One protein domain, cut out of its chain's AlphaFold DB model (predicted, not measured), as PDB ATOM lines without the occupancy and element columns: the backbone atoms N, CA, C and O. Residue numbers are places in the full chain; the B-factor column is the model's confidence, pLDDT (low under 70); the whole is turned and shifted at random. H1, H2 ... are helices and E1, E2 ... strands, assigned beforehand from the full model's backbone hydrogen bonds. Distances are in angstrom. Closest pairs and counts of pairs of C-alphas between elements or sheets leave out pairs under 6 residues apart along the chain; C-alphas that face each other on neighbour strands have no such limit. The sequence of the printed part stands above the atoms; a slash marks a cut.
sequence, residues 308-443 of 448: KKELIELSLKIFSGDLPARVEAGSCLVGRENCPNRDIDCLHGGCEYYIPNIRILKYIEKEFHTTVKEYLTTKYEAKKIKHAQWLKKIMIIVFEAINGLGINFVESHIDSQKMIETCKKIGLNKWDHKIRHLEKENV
ATOM      1  N   LYS A 308      67.594  43.039 143.186       90.75
ATOM      2  CA  LYS A 308      66.954  43.637 144.371       90.75
ATOM      3  C   LYS A 308      67.850  44.665 145.075       90.75
ATOM      4  O   LYS A 308      67.351  45.687 145.536       90.75
ATOM      5  N   LYS A 309      69.161  44.408 145.161       91.94
ATOM      6  CA  LYS A 309      70.118  45.322 145.804       91.94
ATOM      7  C   LYS A 309      70.249  46.629 145.017       91.94
ATOM      8  O   LYS A 309      70.167  47.699 145.607       91.94
ATOM      9  N   GLU A 310      70.360  46.538 143.693       88.81
ATOM     10  CA  GLU A 310      70.441  47.710 142.812       88.81
ATOM     11  C   GLU A 310      69.157  48.544 142.831       88.81
ATOM     12  O   GLU A 310      69.226  49.769 142.777       88.81
ATOM     13  N   LEU A 311      67.984  47.911 142.943       88.50
ATOM     14  CA  LEU A 311      66.709  48.623 143.083       88.50
ATOM     15  C   LEU A 311      66.616  49.389 144.411       88.50
ATOM     16  O   LEU A 311      66.140  50.525 144.429       88.50
ATOM     17  N   ILE A 312      67.104  48.806 145.512       88.44
ATOM     18  CA  ILE A 312      67.176  49.495 146.810       88.44
ATOM     19  C   ILE A 312      68.118  50.699 146.710       88.44
ATOM     20  O   ILE A 312      67.732  51.803 147.091       88.44
ATOM     21  N   GLU A 313      69.310  50.531 146.136       89.44
ATOM     22  CA  GLU A 313      70.249  51.639 145.916       89.44
ATOM     23  C   GLU A 313      69.654  52.734 145.021       89.44
ATOM     24  O   GLU A 313      69.809  53.920 145.312       89.44
ATOM     25  N   LEU A 314      68.935  52.355 143.961       87.00
ATOM     26  CA  LEU A 314      68.246  53.297 143.085       87.00
ATOM     27  C   LEU A 314      67.186  54.096 143.851       87.00
ATOM     28  O   LEU A 314      67.127  55.315 143.713       87.00
ATOM     29  N   SER A 315      66.390  53.433 144.696       84.88
ATOM     30  CA  SER A 315      65.383  54.104 145.523       84.88
ATOM     31  C   SER A 315      66.016  55.113 146.480       84.88
ATOM     32  O   SER A 315      65.569  56.258 146.537       84.88
ATOM     33  N   LEU A 316      67.115  54.742 147.147       85.62
ATOM     34  CA  LEU A 316      67.844  55.632 148.049       85.62
ATOM     35  C   LEU A 316      68.373  56.859 147.306       85.62
ATOM     36  O   LEU A 316      68.178  57.971 147.786       85.62
ATOM     37  N   LYS A 317      68.946  56.670 146.111       84.56
ATOM     38  CA  LYS A 317      69.430  57.769 145.259       84.56
ATOM     39  C   LYS A 317      68.315  58.703 144.781       84.56
ATOM     40  O   LYS A 317      68.538  59.898 144.608       84.56
ATOM     41  N   ILE A 318      67.110  58.178 144.549       84.31
ATOM     42  CA  ILE A 318      65.941  59.000 144.203       84.31
ATOM     43  C   ILE A 318      65.517  59.848 145.406       84.31
ATOM     44  O   ILE A 318      65.262  61.040 145.232       84.31
ATOM     45  N   PHE A 319      65.471  59.259 146.605       79.94
ATOM     46  CA  PHE A 319      65.098  59.959 147.838       79.94
ATOM     47  C   PHE A 319      66.141  60.990 148.287       79.94
ATOM     48  O   PHE A 319      65.759  62.067 148.744       79.94
ATOM     49  N   SER A 320      67.434  60.692 148.146       80.50
ATOM     50  CA  SER A 320      68.518  61.631 148.468       80.50
ATOM     51  C   SER A 320      68.659  62.759 147.440       80.50
ATOM     52  O   SER A 320      69.234  63.799 147.751       80.50
ATOM     53  N   GLY A 321      68.103  62.585 146.236       74.19
ATOM     54  CA  GLY A 321      68.216  63.546 145.138       74.19
ATOM     55  C   GLY A 321      69.491  63.396 144.299       74.19
ATOM     56  O   GLY A 321      69.761  64.251 143.459       74.19
ATOM     57  N   ASP A 322      70.235  62.300 144.466       77.50
ATOM     58  CA  ASP A 322      71.498  62.021 143.759       77.50
ATOM     59  C   ASP A 322      71.306  61.604 142.287       77.50
ATOM     60  O   ASP A 322      72.272  61.388 141.553       77.50
ATOM     61  N   LEU A 323      70.055  61.494 141.827       80.88
ATOM     62  CA  LEU A 323      69.690  61.219 140.435       80.88
ATOM     63  C   LEU A 323      68.874  62.369 139.835       80.88
ATOM     64  O   LEU A 323      67.689  62.189 139.536       80.88
ATOM     65  N   PRO A 324      69.476  63.556 139.633       77.38
ATOM     66  CA  PRO A 324      68.744  64.703 139.123       77.38
ATOM     67  C   PRO A 324      68.269  64.450 137.691       77.38
ATOM     68  O   PRO A 324      69.031  64.018 136.816       77.38
ATOM     69  N   ALA A 325      67.010  64.787 137.419       78.12
ATOM     70  CA  ALA A 325      66.535  64.922 136.052       78.12
ATOM     71  C   ALA A 325      67.226  66.106 135.348       78.12
ATOM     72  O   ALA A 325      68.015  66.857 135.935       78.12
ATOM     73  N   ARG A 326      66.969  66.278 134.047       73.50
ATOM     74  CA  ARG A 326      67.437  67.474 133.324       73.50
ATOM     75  C   ARG A 326      66.683  68.733 133.746       73.50
ATOM     76  O   ARG A 326      67.286  69.796 133.784       73.50
ATOM     77  N   VAL A 327      65.424  68.575 134.150       74.31
ATOM     78  CA  VAL A 327      64.625  69.615 134.805       74.31
ATOM     79  C   VAL A 327      64.954  69.629 136.300       74.31
ATOM     80  O   VAL A 327      65.012  68.571 136.923       74.31
ATOM     81  N   GLU A 328      65.124  70.814 136.895       68.31
ATOM     82  CA  GLU A 328      65.461  70.986 138.325       68.31
ATOM     83  C   GLU A 328      64.419  70.394 139.293       68.31
ATOM     84  O   GLU A 328      64.710  70.111 140.457       68.31
ATOM     85  N   ALA A 329      63.193  70.188 138.821       76.81
ATOM     86  CA  ALA A 329      62.050  69.791 139.625       76.81
ATOM     87  C   ALA A 329      61.722  68.285 139.545       76.81
ATOM     88  O   ALA A 329      60.558  67.888 139.550       76.81
ATOM     89  N   GLY A 330      62.729  67.411 139.454       78.75
ATOM     90  CA  GLY A 330      62.504  65.969 139.595       78.75
ATOM     91  C   GLY A 330      63.761  65.111 139.512       78.75
ATOM     92  O   GLY A 330      64.871  65.607 139.312       78.75
ATOM     93  N   SER A 331      63.550  63.807 139.654       84.25
ATOM     94  CA  SER A 331      64.585  62.776 139.594       84.25
ATOM     95  C   SER A 331      64.433  61.930 138.325       84.25
ATOM     96  O   SER A 331      63.369  61.909 137.703       84.25
ATOM     97  N   CYS A 332      65.494  61.243 137.903       86.31
ATOM     98  CA  CYS A 332      65.488  60.392 136.710       86.31
ATOM     99  C   CYS A 332      65.942  58.968 137.043       86.31
ATOM    100  O   CYS A 332      67.032  58.786 137.582       86.31
ATOM    101  N   LEU A 333      65.159  57.956 136.656       83.94
ATOM    102  CA  LEU A 333      65.471  56.541 136.914       83.94
ATOM    103  C   LEU A 333      66.782  56.073 136.263       83.94
ATOM    104  O   LEU A 333      67.475  55.225 136.818       83.94
ATOM    105  N   VAL A 334      67.131  56.621 135.098       83.00
ATOM    106  CA  VAL A 334      68.346  56.244 134.350       83.00
ATOM    107  C   VAL A 334      69.532  57.182 134.608       83.00
ATOM    108  O   VAL A 334      70.665  56.849 134.266       83.00
ATOM    109  N   GLY A 335      69.297  58.340 135.234       76.75
ATOM    110  CA  GLY A 335      70.294  59.405 135.377       76.75
ATOM    111  C   GLY A 335      70.574  60.168 134.071       76.75
ATOM    112  O   GLY A 335      70.076  59.824 132.997       76.75
ATOM    113  N   ARG A 336      71.357  61.256 134.146       72.44
ATOM    114  CA  ARG A 336      71.645  62.123 132.981       72.44
ATOM    115  C   ARG A 336      72.544  61.460 131.934       72.44
ATOM    116  O   ARG A 336      72.332  61.677 130.744       72.44
ATOM    117  N   GLU A 337      73.522  60.668 132.365       73.06
ATOM    118  CA  GLU A 337      74.534  60.067 131.481       73.06
ATOM    119  C   GLU A 337      73.933  59.006 130.546       73.06
ATOM    120  O   GLU A 337      74.239  58.972 129.350       73.06
ATOM    121  N   ASN A 338      72.987  58.223 131.070       76.06
ATOM    122  CA  ASN A 338      72.311  57.141 130.353       76.06
ATOM    123  C   ASN A 338      70.941  57.558 129.794       76.06
ATOM    124  O   ASN A 338      70.111  56.703 129.495       76.06
ATOM    125  N   CYS A 339      70.676  58.864 129.666       78.56
ATOM    126  CA  CYS A 339      69.408  59.344 129.127       78.56
ATOM    127  C   CYS A 339      69.296  58.996 127.627       78.56
ATOM    128  O   CYS A 339      70.116  59.487 126.842       78.56
ATOM    129  N   PRO A 340      68.275  58.223 127.204       73.56
ATOM    130  CA  PRO A 340      68.063  57.904 125.792       73.56
ATOM    131  C   PRO A 340      67.603  59.122 124.974       73.56
ATOM    132  O   PRO A 340      67.821  59.171 123.770       73.56
ATOM    133  N   ASN A 341      67.020  60.136 125.626       71.50
ATOM    134  CA  ASN A 341      66.469  61.328 124.979       71.50
ATOM    135  C   ASN A 341      67.311  62.570 125.314       71.50
ATOM    136  O   ASN A 341      66.960  63.375 126.179       71.50
ATOM    137  N   ARG A 342      68.456  62.716 124.633       69.06
ATOM    138  CA  ARG A 342      69.435  63.797 124.880       69.06
ATOM    139  C   ARG A 342      69.053  65.161 124.300       69.06
ATOM    140  O   ARG A 342      69.646  66.155 124.715       69.06
ATOM    141  N   ASP A 343      68.031  65.239 123.459       66.69
ATOM    142  CA  ASP A 343      67.664  66.488 122.770       66.69
ATOM    143  C   ASP A 343      66.329  67.081 123.239       66.69
ATOM    144  O   ASP A 343      65.933  68.160 122.805       66.69
ATOM    145  N   ILE A 344      65.620  66.385 124.134       67.06
ATOM    146  CA  ILE A 344      64.284  66.776 124.588       67.06
ATOM    147  C   ILE A 344      64.294  66.936 126.104       67.06
ATOM    148  O   ILE A 344      64.934  66.172 126.831       67.06
ATOM    149  N   ASP A 345      63.580  67.951 126.579       70.19
ATOM    150  CA  ASP A 345      63.426  68.199 128.002       70.19
ATOM    151  C   ASP A 345      62.496  67.164 128.662       70.19
ATOM    152  O   ASP A 345      61.515  66.724 128.054       70.19
ATOM    153  N   CYS A 346      62.798  66.746 129.898       75.12
ATOM    154  CA  CYS A 346      62.158  65.577 130.529       75.12
ATOM    155  C   CYS A 346      60.635  65.740 130.678       75.12
ATOM    156  O   CYS A 346      59.894  64.771 130.489       75.12
ATOM    157  N   LEU A 347      60.181  66.967 130.957       70.00
ATOM    158  CA  LEU A 347      58.770  67.315 131.124       70.00
ATOM    159  C   LEU A 347      58.031  67.367 129.771       70.00
ATOM    160  O   LEU A 347      56.992  66.731 129.591       70.00
ATOM    161  N   HIS A 348      58.612  68.047 128.779       63.16
ATOM    162  CA  HIS A 348      58.028  68.244 127.446       63.16
ATOM    163  C   HIS A 348      58.052  66.986 126.569       63.16
ATOM    164  O   HIS A 348      57.155  66.759 125.753       63.16
ATOM    165  N   GLY A 349      59.060  66.130 126.738       60.91
ATOM    166  CA  GLY A 349      59.162  64.865 126.013       60.91
ATOM    167  C   GLY A 349      58.164  63.810 126.484       60.91
ATOM    168  O   GLY A 349      57.866  62.879 125.743       60.91
ATOM    169  N   GLY A 350      57.602  63.954 127.692       65.12
ATOM    170  CA  GLY A 350      56.942  62.845 128.388       65.12
ATOM    171  C   GLY A 350      57.885  61.661 128.538       65.12
ATOM    172  O   GLY A 350      57.567  60.566 128.082       65.12
ATOM    173  N   CYS A 351      59.067  61.924 129.092       79.12
ATOM    174  CA  CYS A 351      60.062  60.894 129.342       79.12
ATOM    175  C   CYS A 351      59.509  59.876 130.345       79.12
ATOM    176  O   CYS A 351      59.166  60.249 131.464       79.12
ATOM    177  N   GLU A 352      59.468  58.594 129.969       80.69
ATOM    178  CA  GLU A 352      58.966  57.526 130.845       80.69
ATOM    179  C   GLU A 352      59.796  57.318 132.129       80.69
ATOM    180  O   GLU A 352      59.303  56.757 133.098       80.69
ATOM    181  N   TYR A 353      61.044  57.802 132.159       85.25
ATOM    182  CA  TYR A 353      61.970  57.638 133.286       85.25
ATOM    183  C   TYR A 353      61.970  58.812 134.275       85.25
ATOM    184  O   TYR A 353      62.752  58.806 135.230       85.25
ATOM    185  N   TYR A 354      61.159  59.844 134.029       85.75
ATOM    186  CA  TYR A 354      61.112  61.047 134.853       85.75
ATOM    187  C   TYR A 354      60.168  60.877 136.048       85.75
ATOM    188  O   TYR A 354      59.017  60.476 135.888       85.75
ATOM    189  N   ILE A 355      60.650  61.227 137.240       84.12
ATOM    190  CA  ILE A 355      59.889  61.194 138.491       84.12
ATOM    191  C   ILE A 355      59.770  62.632 139.015       84.12
ATOM    192  O   ILE A 355      60.774  63.200 139.464       84.12
ATOM    193  N   PRO A 356      58.576  63.249 138.962       81.19
ATOM    194  CA  PRO A 356      58.380  64.601 139.466       81.19
ATOM    195  C   PRO A 356      58.520  64.654 140.992       81.19
ATOM    196  O   PRO A 356      58.101  63.742 141.704       81.19
ATOM    197  N   ASN A 357      59.092  65.746 141.502       82.00
ATOM    198  CA  ASN A 357      59.086  66.063 142.932       82.00
ATOM    199  C   ASN A 357      58.137  67.237 143.215       82.00
ATOM    200  O   ASN A 357      57.676  67.908 142.300       82.00
ATOM    201  N   ILE A 358      57.881  67.539 144.489       81.38
ATOM    202  CA  ILE A 358      56.920  68.584 144.886       81.38
ATOM    203  C   ILE A 358      57.250  69.983 144.339       81.38
ATOM    204  O   ILE A 358      56.364  70.819 144.171       81.38
ATOM    205  N   ARG A 359      58.524  70.248 144.006       80.31
ATOM    206  CA  ARG A 359      58.963  71.533 143.442       80.31
ATOM    207  C   ARG A 359      58.430  71.743 142.023       80.31
ATOM    208  O   ARG A 359      58.418  72.882 141.565       80.31
ATOM    209  N   ILE A 360      57.948  70.685 141.359       83.94
ATOM    210  CA  ILE A 360      57.366  70.760 140.015       83.94
ATOM    211  C   ILE A 360      56.154  71.681 139.968       83.94
ATOM    212  O   ILE A 360      55.952  72.340 138.956       83.94
ATOM    213  N   LEU A 361      55.407  71.808 141.071       84.06
ATOM    214  CA  LEU A 361      54.244  72.691 141.152       84.06
ATOM    215  C   LEU A 361      54.631  74.147 140.851       84.06
ATOM    216  O   LEU A 361      53.978  74.798 140.048       84.06
ATOM    217  N   LYS A 362      55.777  74.618 141.361       80.81
ATOM    218  CA  LYS A 362      56.280  75.975 141.074       80.81
ATOM    219  C   LYS A 362      56.676  76.178 139.609       80.81
ATOM    220  O   LYS A 362      56.680  77.303 139.120       80.81
ATOM    221  N   TYR A 363      57.060  75.105 138.920       82.19
ATOM    222  CA  TYR A 363      57.476  75.151 137.518       82.19
ATOM    223  C   TYR A 363      56.277  75.024 136.563       82.19
ATOM    224  O   TYR A 363      56.225  75.695 135.533       82.19
ATOM    225  N   ILE A 364      55.294  74.200 136.935       86.44
ATOM    226  CA  ILE A 364      54.115  73.863 136.134       86.44
ATOM    227  C   ILE A 364      53.305  75.092 135.741       86.44
ATOM    228  O   ILE A 364      52.893  75.178 134.590       86.44
ATOM    229  N   GLU A 365      53.088  76.042 136.649       85.12
ATOM    230  CA  GLU A 365      52.269  77.222 136.346       85.12
ATOM    231  C   GLU A 365      52.910  78.089 135.250       85.12
ATOM    232  O   GLU A 365      52.265  78.461 134.264       85.12
ATOM    233  N   LYS A 366      54.217  78.348 135.367       85.12
ATOM    234  CA  LYS A 366      54.975  79.091 134.353       85.12
ATOM    235  C   LYS A 366      54.977  78.357 133.012       85.12
ATOM    236  O   LYS A 366      54.782  78.984 131.965       85.12
ATOM    237  N   GLU A 367      55.197  77.047 133.040       86.25
ATOM    238  CA  GLU A 367      55.234  76.223 131.833       86.25
ATOM    239  C   GLU A 367      53.864  76.151 131.151       86.25
ATOM    240  O   GLU A 367      53.752  76.284 129.932       86.25
ATOM    241  N   PHE A 368      52.797  76.042 131.944       89.06
ATOM    242  CA  PHE A 368      51.422  76.069 131.468       89.06
ATOM    243  C   PHE A 368      51.122  77.370 130.726       89.06
ATOM    244  O   PHE A 368      50.690  77.338 129.575       89.06
ATOM    245  N   HIS A 369      51.404  78.521 131.341       89.06
ATOM    246  CA  HIS A 369      51.169  79.817 130.704       89.06
ATOM    247  C   HIS A 369      52.005  80.017 129.436       89.06
ATOM    248  O   HIS A 369      51.502  80.561 128.448       89.06
ATOM    249  N   THR A 370      53.253  79.546 129.439       89.12
ATOM    250  CA  THR A 370      54.130  79.589 128.261       89.12
ATOM    251  C   THR A 370      53.550  78.743 127.131       89.12
ATOM    252  O   THR A 370      53.335  79.250 126.029       89.12
ATOM    253  N   THR A 371      53.164  77.503 127.426       87.31
ATOM    254  CA  THR A 371      52.577  76.581 126.448       87.31
ATOM    255  C   THR A 371      51.229  77.085 125.916       87.31
ATOM    256  O   THR A 371      50.975  76.988 124.716       87.31
ATOM    257  N   VAL A 372      50.369  77.679 126.758       90.12
ATOM    258  CA  VAL A 372      49.107  78.305 126.312       90.12
ATOM    259  C   VAL A 372      49.389  79.451 125.338       90.12
ATOM    260  O   VAL A 372      48.741  79.553 124.295       90.12
ATOM    261  N   LYS A 373      50.374  80.304 125.640       91.75
ATOM    262  CA  LYS A 373      50.761  81.405 124.750       91.75
ATOM    263  C   LYS A 373      51.270  80.884 123.406       91.75
ATOM    264  O   LYS A 373      50.868  81.400 122.364       91.75
ATOM    265  N   GLU A 374      52.120  79.863 123.407       88.69
ATOM    266  CA  GLU A 374      52.618  79.229 122.179       88.69
ATOM    267  C   GLU A 374      51.493  78.566 121.370       88.69
ATOM    268  O   GLU A 374      51.428  78.741 120.152       88.69
ATOM    269  N   TYR A 375      50.557  77.889 122.042       87.62
ATOM    270  CA  TYR A 375      49.378  77.281 121.422       87.62
ATOM    271  C   TYR A 375      48.504  78.314 120.696       87.62
ATOM    272  O   TYR A 375      48.084  78.085 119.561       87.62
ATOM    273  N   LEU A 376      48.263  79.467 121.327       87.69
ATOM    274  CA  LEU A 376      47.434  80.534 120.758       87.69
ATOM    275  C   LEU A 376      48.138  81.321 119.645       87.69
ATOM    276  O   LEU A 376      47.476  81.831 118.743       87.69
ATOM    277  N   THR A 377      49.465  81.449 119.700       89.25
ATOM    278  CA  THR A 377      50.230  82.293 118.762       89.25
ATOM    279  C   THR A 377      50.744  81.543 117.536       89.25
ATOM    280  O   THR A 377      51.009  82.164 116.502       89.25
ATOM    281  N   THR A 378      50.896  80.219 117.611       86.75
ATOM    282  CA  THR A 378      51.434  79.439 116.496       86.75
ATOM    283  C   THR A 378      50.444  79.336 115.330       86.75
ATOM    284  O   THR A 378      49.260  79.042 115.493       86.75
ATOM    285  N   LYS A 379      50.954  79.540 114.110       82.50
ATOM    286  CA  LYS A 379      50.186  79.405 112.861       82.50
ATOM    287  C   LYS A 379      50.188  77.977 112.306       82.50
ATOM    288  O   LYS A 379      49.429  77.682 111.392       82.50
ATOM    289  N   TYR A 380      51.059  77.112 112.827       75.88
ATOM    290  CA  TYR A 380      51.258  75.758 112.311       75.88
ATOM    291  C   TYR A 380      50.430  74.746 113.097       75.88
ATOM    292  O   TYR A 380      50.642  74.577 114.299       75.88
ATOM    293  N   GLU A 381      49.564  74.014 112.399       70.81
ATOM    294  CA  GLU A 381      48.645  73.053 113.015       70.81
ATOM    295  C   GLU A 381      49.378  71.929 113.763       70.81
ATOM    296  O   GLU A 381      49.079  71.640 114.917       70.81
ATOM    297  N   ALA A 382      50.458  71.394 113.186       62.44
ATOM    298  CA  ALA A 382      51.293  70.390 113.850       62.44
ATOM    299  C   ALA A 382      51.887  70.886 115.185       62.44
ATOM    300  O   ALA A 382      51.997  70.128 116.151       62.44
ATOM    301  N   LYS A 383      52.245  72.176 115.272       74.12
ATOM    302  CA  LYS A 383      52.713  72.773 116.531       74.12
ATOM    303  C   LYS A 383      51.558  72.946 117.516       74.12
ATOM    304  O   LYS A 383      51.755  72.667 118.693       74.12
ATOM    305  N   LYS A 384      50.357  73.327 117.061       74.81
ATOM    306  CA  LYS A 384      49.171  73.387 117.935       74.81
ATOM    307  C   LYS A 384      48.862  72.035 118.564       74.81
ATOM    308  O   LYS A 384      48.689  71.979 119.778       74.81
ATOM    309  N   ILE A 385      48.866  70.957 117.778       68.25
ATOM    310  CA  ILE A 385      48.645  69.588 118.276       68.25
ATOM    311  C   ILE A 385      49.692  69.233 119.340       68.25
ATOM    312  O   ILE A 385      49.346  68.755 120.421       68.25
ATOM    313  N   LYS A 386      50.968  69.544 119.080       75.00
ATOM    314  CA  LYS A 386      52.065  69.328 120.032       75.00
ATOM    315  C   LYS A 386      51.857  70.088 121.351       75.00
ATOM    316  O   LYS A 386      51.914  69.479 122.416       75.00
ATOM    317  N   HIS A 387      51.585  71.394 121.294       81.12
ATOM    318  CA  HIS A 387      51.354  72.207 122.496       81.12
ATOM    319  C   HIS A 387      50.089  71.767 123.240       81.12
ATOM    320  O   HIS A 387      50.095  71.705 124.467       81.12
ATOM    321  N   ALA A 388      49.031  71.375 122.521       78.25
ATOM    322  CA  ALA A 388      47.847  70.789 123.133       78.25
ATOM    323  C   ALA A 388      48.226  69.542 123.938       78.25
ATOM    324  O   ALA A 388      47.914  69.483 125.120       78.25
ATOM    325  N   GLN A 389      48.957  68.584 123.355       73.69
ATOM    326  CA  GLN A 389      49.419  67.380 124.063       73.69
ATOM    327  C   GLN A 389      50.275  67.692 125.300       73.69
ATOM    328  O   GLN A 389      50.157  67.002 126.314       73.69
ATOM    329  N   TRP A 390      51.103  68.734 125.252       79.00
ATOM    330  CA  TRP A 390      51.866  69.193 126.413       79.00
ATOM    331  C   TRP A 390      50.969  69.720 127.531       79.00
ATOM    332  O   TRP A 390      51.125  69.293 128.674       79.00
ATOM    333  N   LEU A 391      49.969  70.543 127.204       84.25
ATOM    334  CA  LEU A 391      48.975  71.002 128.179       84.25
ATOM    335  C   LEU A 391      48.238  69.821 128.824       84.25
ATOM    336  O   LEU A 391      48.057  69.810 130.040       84.25
ATOM    337  N   LYS A 392      47.890  68.784 128.045       76.81
ATOM    338  CA  LYS A 392      47.266  67.554 128.576       76.81
ATOM    339  C   LYS A 392      48.149  66.893 129.640       76.81
ATOM    340  O   LYS A 392      47.657  66.530 130.703       76.81
ATOM    341  N   LYS A 393      49.451  66.759 129.371       76.44
ATOM    342  CA  LYS A 393      50.416  66.165 130.313       76.44
ATOM    343  C   LYS A 393      50.578  67.003 131.577       76.44
ATOM    344  O   LYS A 393      50.564  66.440 132.667       76.44
ATOM    345  N   ILE A 394      50.670  68.327 131.441       83.75
ATOM    346  CA  ILE A 394      50.741  69.237 132.591       83.75
ATOM    347  C   ILE A 394      49.517  69.042 133.494       83.75
ATOM    348  O   ILE A 394      49.669  68.850 134.698       83.75
ATOM    349  N   MET A 395      48.315  69.000 132.911       84.38
ATOM    350  CA  MET A 395      47.087  68.782 133.678       84.38
ATOM    351  C   MET A 395      47.052  67.412 134.366       84.38
ATOM    352  O   MET A 395      46.595  67.329 135.501       84.38
ATOM    353  N   ILE A 396      47.562  66.348 133.734       80.69
ATOM    354  CA  ILE A 396      47.670  65.022 134.372       80.69
ATOM    355  C   ILE A 396      48.537  65.092 135.633       80.69
ATOM    356  O   ILE A 396      48.105  64.599 136.671       80.69
ATOM    357  N   ILE A 397      49.698  65.754 135.573       80.94
ATOM    358  CA  ILE A 397      50.589  65.897 136.737       80.94
ATOM    359  C   ILE A 397      49.898  66.684 137.857       80.94
ATOM    360  O   ILE A 397      49.999  66.312 139.025       80.94
ATOM    361  N   VAL A 398      49.155  67.743 137.515       86.12
ATOM    362  CA  VAL A 398      48.362  68.506 138.494       86.12
ATOM    363  C   VAL A 398      47.302  67.618 139.150       86.12
ATOM    364  O   VAL A 398      47.189  67.617 140.372       86.12
ATOM    365  N   PHE A 399      46.565  66.816 138.376       83.00
ATOM    366  CA  PHE A 399      45.563  65.898 138.931       83.00
ATOM    367  C   PHE A 399      46.180  64.811 139.816       83.00
ATOM    368  O   PHE A 399      45.625  64.493 140.866       83.00
ATOM    369  N   GLU A 400      47.325  64.253 139.428       82.50
ATOM    370  CA  GLU A 400      48.060  63.291 140.256       82.50
ATOM    371  C   GLU A 400      48.525  63.927 141.570       82.50
ATOM    372  O   GLU A 400      48.376  63.318 142.631       82.50
ATOM    373  N   ALA A 401      49.007  65.171 141.526       85.31
ATOM    374  CA  ALA A 401      49.383  65.918 142.720       85.31
ATOM    375  C   ALA A 401      48.175  66.208 143.627       85.31
ATOM    376  O   ALA A 401      48.287  66.039 144.839       85.31
ATOM    377  N   ILE A 402      47.019  66.585 143.068       85.50
ATOM    378  CA  ILE A 402      45.785  66.808 143.844       85.50
ATOM    379  C   ILE A 402      45.353  65.513 144.539       85.50
ATOM    380  O   ILE A 402      45.046  65.536 145.729       85.50
ATOM    381  N   ASN A 403      45.381  64.384 143.825       83.19
ATOM    382  CA  ASN A 403      45.008  63.084 144.381       83.19
ATOM    383  C   ASN A 403      45.986  62.603 145.467       83.19
ATOM    384  O   ASN A 403      45.559  61.980 146.434       83.19
ATOM    385  N   GLY A 404      47.289  62.861 145.309       83.56
ATOM    386  CA  GLY A 404      48.317  62.381 146.238       83.56
ATOM    387  C   GLY A 404      48.591  63.297 147.436       83.56
ATOM    388  O   GLY A 404      48.919  62.803 148.510       83.56
ATOM    389  N   LEU A 405      48.488  64.619 147.263       85.94
ATOM    390  CA  LEU A 405      48.877  65.631 148.262       85.94
ATOM    391  C   LEU A 405      47.688  66.441 148.803       85.94
ATOM    392  O   LEU A 405      47.835  67.160 149.790       85.94
ATOM    393  N   GLY A 406      46.517  66.326 148.173       85.50
ATOM    394  CA  GLY A 406      45.309  67.065 148.522       85.50
ATOM    395  C   GLY A 406      45.200  68.421 147.822       85.50
ATOM    396  O   GLY A 406      46.184  69.129 147.599       85.50
ATOM    397  N   ILE A 407      43.961  68.815 147.510       84.81
ATOM    398  CA  ILE A 407      43.659  70.037 146.751       84.81
ATOM    399  C   ILE A 407      44.191  71.305 147.430       84.81
ATOM    400  O   ILE A 407      44.826  72.124 146.775       84.81
ATOM    401  N   ASN A 408      44.034  71.428 148.752       86.50
ATOM    402  CA  ASN A 408      44.466  72.611 149.505       86.50
ATOM    403  C   ASN A 408      45.983  72.841 149.420       86.50
ATOM    404  O   ASN A 408      46.435  73.981 149.397       86.50
ATOM    405  N   PHE A 409      46.771  71.761 149.375       87.75
ATOM    406  CA  PHE A 409      48.224  71.851 149.263       87.75
ATOM    407  C   PHE A 409      48.656  72.269 147.853       87.75
ATOM    408  O   PHE A 409      49.591  73.052 147.686       87.75
ATOM    409  N   VAL A 410      47.988  71.750 146.823       87.12
ATOM    410  CA  VAL A 410      48.290  72.115 145.434       87.12
ATOM    411  C   VAL A 410      47.901  73.569 145.163       87.12
ATOM    412  O   VAL A 410      48.719  74.317 144.629       87.12
ATOM    413  N   GLU A 411      46.724  73.996 145.624       87.12
ATOM    414  CA  GLU A 411      46.234  75.378 145.487       87.12
ATOM    415  C   GLU A 411      47.100  76.406 146.235       87.12
ATOM    416  O   GLU A 411      47.150  77.575 145.862       87.12
ATOM    417  N   SER A 412      47.857  75.996 147.261       87.12
ATOM    418  CA  SER A 412      48.821  76.899 147.907       87.12
ATOM    419  C   SER A 412      50.060  77.185 147.045       87.12
ATOM    420  O   SER A 412      50.880  78.022 147.421       87.12
ATOM    421  N   HIS A 413      50.246  76.452 145.942       85.38
ATOM    422  CA  HIS A 413      51.404  76.563 145.054       85.38
ATOM    423  C   HIS A 413      51.044  77.011 143.636       85.38
ATOM    424  O   HIS A 413      51.884  77.651 143.009       85.38
ATOM    425  N   ILE A 414      49.860  76.649 143.133       88.38
ATOM    426  CA  ILE A 414      49.378  76.970 141.781       88.38
ATOM    427  C   ILE A 414      47.873  77.243 141.802       88.38
ATOM    428  O   ILE A 414      47.160  76.585 142.548       88.38
ATOM    429  N   ASP A 415      47.379  78.132 140.939       87.25
ATOM    430  CA  ASP A 415      45.935  78.353 140.756       87.25
ATOM    431  C   ASP A 415      45.359  77.317 139.770       87.25
ATOM    432  O   ASP A 415      45.266  77.540 138.553       87.25
ATOM    433  N   SER A 416      45.026  76.130 140.288       84.06
ATOM    434  CA  SER A 416      44.637  75.001 139.434       84.06
ATOM    435  C   SER A 416      43.254  75.209 138.801       84.06
ATOM    436  O   SER A 416      43.024  74.803 137.655       84.06
ATOM    437  N   GLN A 417      42.359  75.932 139.486       83.25
ATOM    438  CA  GLN A 417      41.042  76.303 138.959       83.25
ATOM    439  C   GLN A 417      41.161  77.194 137.721       83.25
ATOM    440  O   GLN A 417      40.562  76.902 136.678       83.25
ATOM    441  N   LYS A 418      41.994  78.236 137.777       86.69
ATOM    442  CA  LYS A 418      42.219  79.130 136.635       86.69
ATOM    443  C   LYS A 418      42.893  78.427 135.461       86.69
ATOM    444  O   LYS A 418      42.590  78.737 134.302       86.69
ATOM    445  N   MET A 419      43.776  77.463 135.722       87.06
ATOM    446  CA  MET A 419      44.353  76.618 134.671       87.06
ATOM    447  C   MET A 419      43.261  75.806 133.954       87.06
ATOM    448  O   MET A 419      43.182  75.833 132.721       87.06
ATOM    449  N   ILE A 420      42.359  75.164 134.706       83.75
ATOM    450  CA  ILE A 420      41.219  74.413 134.154       83.75
ATOM    451  C   ILE A 420      40.313  75.324 133.315       83.75
ATOM    452  O   ILE A 420      39.955  74.976 132.185       83.75
ATOM    453  N   GLU A 421      39.959  76.504 133.828       84.50
ATOM    454  CA  GLU A 421      39.153  77.479 133.088       84.50
ATOM    455  C   GLU A 421      39.831  77.936 131.795       84.50
ATOM    456  O   GLU A 421      39.175  78.091 130.762       84.50
ATOM    457  N   THR A 422      41.148  78.132 131.830       85.75
ATOM    458  CA  THR A 422      41.924  78.522 130.649       85.75
ATOM    459  C   THR A 422      41.862  77.428 129.587       85.75
ATOM    460  O   THR A 422      41.556  77.730 128.434       85.75
ATOM    461  N   CYS A 423      42.040  76.158 129.969       82.88
ATOM    462  CA  CYS A 423      41.866  75.019 129.063       82.88
ATOM    463  C   CYS A 423      40.454  74.957 128.452       82.88
ATOM    464  O   CYS A 423      40.327  74.668 127.261       82.88
ATOM    465  N   LYS A 424      39.407  75.270 129.232       80.00
ATOM    466  CA  LYS A 424      38.015  75.346 128.743       80.00
ATOM    467  C   LYS A 424      37.800  76.491 127.744       80.00
ATOM    468  O   LYS A 424      37.030  76.349 126.799       80.00
ATOM    469  N   LYS A 425      38.468  77.631 127.931       82.31
ATOM    470  CA  LYS A 425      38.356  78.785 127.019       82.31
ATOM    471  C   LYS A 425      39.037  78.539 125.676       82.31
ATOM    472  O   LYS A 425      38.540  79.000 124.656       82.31
ATOM    473  N   ILE A 426      40.148  77.801 125.663       80.75
ATOM    474  CA  ILE A 426      40.921  77.526 124.439       80.75
ATOM    475  C   ILE A 426      40.452  76.276 123.677       80.75
ATOM    476  O   ILE A 426      41.160  75.800 122.796       80.75
ATOM    477  N   GLY A 427      39.269  75.739 123.992       69.00
ATOM    478  CA  GLY A 427      38.676  74.636 123.231       69.00
ATOM    479  C   GLY A 427      39.253  73.257 123.556       69.00
ATOM    480  O   GLY A 427      38.956  72.291 122.858       69.00
ATOM    481  N   LEU A 428      40.044  73.115 124.626       69.50
ATOM    482  CA  LEU A 428      40.576  71.813 125.042       69.50
ATOM    483  C   LEU A 428      39.564  71.000 125.869       69.50
ATOM    484  O   LEU A 428      39.931  69.998 126.442       69.50
ATOM    485  N   ASN A 429      38.287  71.367 125.895       53.88
ATOM    486  CA  ASN A 429      37.229  71.066 126.876       53.88
ATOM    487  C   ASN A 429      36.869  69.578 127.079       53.88
ATOM    488  O   ASN A 429      36.032  69.262 127.922       53.88
ATOM    489  N   LYS A 430      37.478  68.641 126.346       49.84
ATOM    490  CA  LYS A 430      37.158  67.202 126.408       49.84
ATOM    491  C   LYS A 430      37.650  66.496 127.699       49.84
ATOM    492  O   LYS A 430      37.600  65.275 127.779       49.84
ATOM    493  N   TRP A 431      38.081  67.242 128.729       49.84
ATOM    494  CA  TRP A 431      38.599  66.745 130.029       49.84
ATOM    495  C   TRP A 431      37.543  66.571 131.131       49.84
ATOM    496  O   TRP A 431      37.854  66.098 132.225       49.84
ATOM    497  N   ASP A 432      36.293  66.950 130.860       38.00
ATOM    498  CA  ASP A 432      35.242  67.163 131.866       38.00
ATOM    499  C   ASP A 432      34.848  65.899 132.667       38.00
ATOM    500  O   ASP A 432      34.342  65.999 133.784       38.00
ATOM    501  N   HIS A 433      35.107  64.690 132.148       38.75
ATOM    502  CA  HIS A 433      34.680  63.446 132.802       38.75
ATOM    503  C   HIS A 433      35.438  63.111 134.099       38.75
ATOM    504  O   HIS A 433      34.831  62.539 135.003       38.75
ATOM    505  N   LYS A 434      36.723  63.485 134.237       38.62
ATOM    506  CA  LYS A 434      37.475  63.281 135.496       38.62
ATOM    507  C   LYS A 434      37.169  64.361 136.537       38.62
ATOM    508  O   LYS A 434      37.078  64.043 137.717       38.62
ATOM    509  N   ILE A 435      36.922  65.600 136.105       37.59
ATOM    510  CA  ILE A 435      36.545  66.706 137.003       37.59
ATOM    511  C   ILE A 435      35.160  66.457 137.616       37.59
ATOM    512  O   ILE A 435      35.014  66.563 138.828       37.59
ATOM    513  N   ARG A 436      34.172  65.992 136.833       35.84
ATOM    514  CA  ARG A 436      32.849  65.613 137.376       35.84
ATOM    515  C   ARG A 436      32.899  64.426 138.339       35.84
ATOM    516  O   ARG A 436      32.007  64.295 139.172       35.84
ATOM    517  N   HIS A 437      33.895  63.546 138.215       37.97
ATOM    518  CA  HIS A 437      34.088  62.442 139.157       37.97
ATOM    519  C   HIS A 437      34.658  62.952 140.488       37.97
ATOM    520  O   HIS A 437      34.163  62.566 141.541       37.97
ATOM    521  N   LEU A 438      35.605  63.896 140.440       36.03
ATOM    522  CA  LEU A 438      36.166  64.558 141.624       36.03
ATOM    523  C   LEU A 438      35.144  65.475 142.328       36.03
ATOM    524  O   LEU A 438      35.090  65.509 143.554       36.03
ATOM    525  N   GLU A 439      34.267  66.151 141.577       35.28
ATOM    526  CA  GLU A 439      33.143  66.921 142.139       35.28
ATOM    527  C   GLU A 439      32.067  66.019 142.775       35.28
ATOM    528  O   GLU A 439      31.449  66.407 143.766       35.28
ATOM    529  N   LYS A 440      31.848  64.802 142.248       37.28
ATOM    530  CA  LYS A 440      30.892  63.830 142.812       37.28
ATOM    531  C   LYS A 440      31.436  63.059 144.017       37.28
ATOM    532  O   LYS A 440      30.652  62.700 144.895       37.28
ATOM    533  N   GLU A 441      32.739  62.800 144.085       33.19
ATOM    534  CA  GLU A 441      33.348  62.048 145.195       33.19
ATOM    535  C   GLU A 441      33.537  62.882 146.472       33.19
ATOM    536  O   GLU A 441      33.559  62.314 147.565       33.19
ATOM    537  N   ASN A 442      33.477  64.215 146.382       31.33
ATOM    538  CA  ASN A 442      33.374  65.101 147.552       31.33
ATOM    539  C   ASN A 442      32.030  65.014 148.309       31.33
ATOM    540  O   ASN A 442      31.846  65.709 149.307       31.33
ATOM    541  N   VAL A 443      31.100  64.143 147.894       34.16
ATOM    542  CA  VAL A 443      29.873  63.826 148.655       34.16
ATOM    543  C   VAL A 443      29.959  62.456 149.360       34.16
ATOM    544  O   VAL A 443      29.038  62.092 150.088       34.16
TER     545      VAL A 443
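AT A GLANCE: This is residues 308 to 443 of the 448 residues of an uncharacterized protein of Bacillus sp. MRMR6 (UniProt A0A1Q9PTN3). A two-stranded sheet, E1 and E2, with a long loop between its strands makes a small lobe, from which residues 308 to 313 of H1 stick out. Beside it is a larger helical lobe, the hairpin of H2 and H3 with H4 near one end and H5 alongside; H6 lies apart from the other helices. The printed part has 136 residues, in the order H1 E1 E2 H2 H3 H4 H5 H6, mostly helix, the sheet antiparallel. It is compact, with a radius of gyration of the C-alphas of 16.5 A, and flat, spanning 48 by 44 by 23 A.

IN THESE COORDINATES: Look first at E1, residues 330 to 332, and E2, 354 to 356. Find C-alpha 308 at (66.954, 43.637, 144.371); H1 runs from there to 320, 18.5 A. H2, 360 to 377, is 25.2 A long, and H3, 381 to 405, 36.0 A. Then come H4, 407 to 411, H5, 416 to 425, and H6, 432 to 441, ending at (33.348, 62.048, 145.195).

HOW THE PARTS SIT: In the hairpin E1 and E2, antiparallel at 157 degrees, N 331 and O 355 are within hydrogen-bond range, 2.8 A. The closest C-alphas of H1 and E1, Ile 318 and Ser 331, are 6.1 A apart. H2 and H3, a helical hairpin, touch at a shallow tilt of 24 degrees, opposite ways, closest at C-alphas 375 and 384, 5.2 A. With H5 they form an up-and-down bundle, each helix running against the one before; H5 is close to H2 but not clearly touching, C-alphas 368 and 419 being closest at 7.8 A. H4 touches H3 at residues 398 to 402 alone, C-alphas 402 and 410 being closest at 6.1 A. Each O i to N i+4 pair is within hydrogen-bond range in H1, H3, H4, H5 and H6, and 12 of 14 in H2.

THE WHOLE: The farthest C-alphas, Lys 309 and Lys 379, are 51.4 A apart. The printed part has no cut; the link E1 to E2 is long, 21 residues. Mean pLDDT of the printed part is 76.4; residues 427 to 443 are under 70, and H6 averages 37.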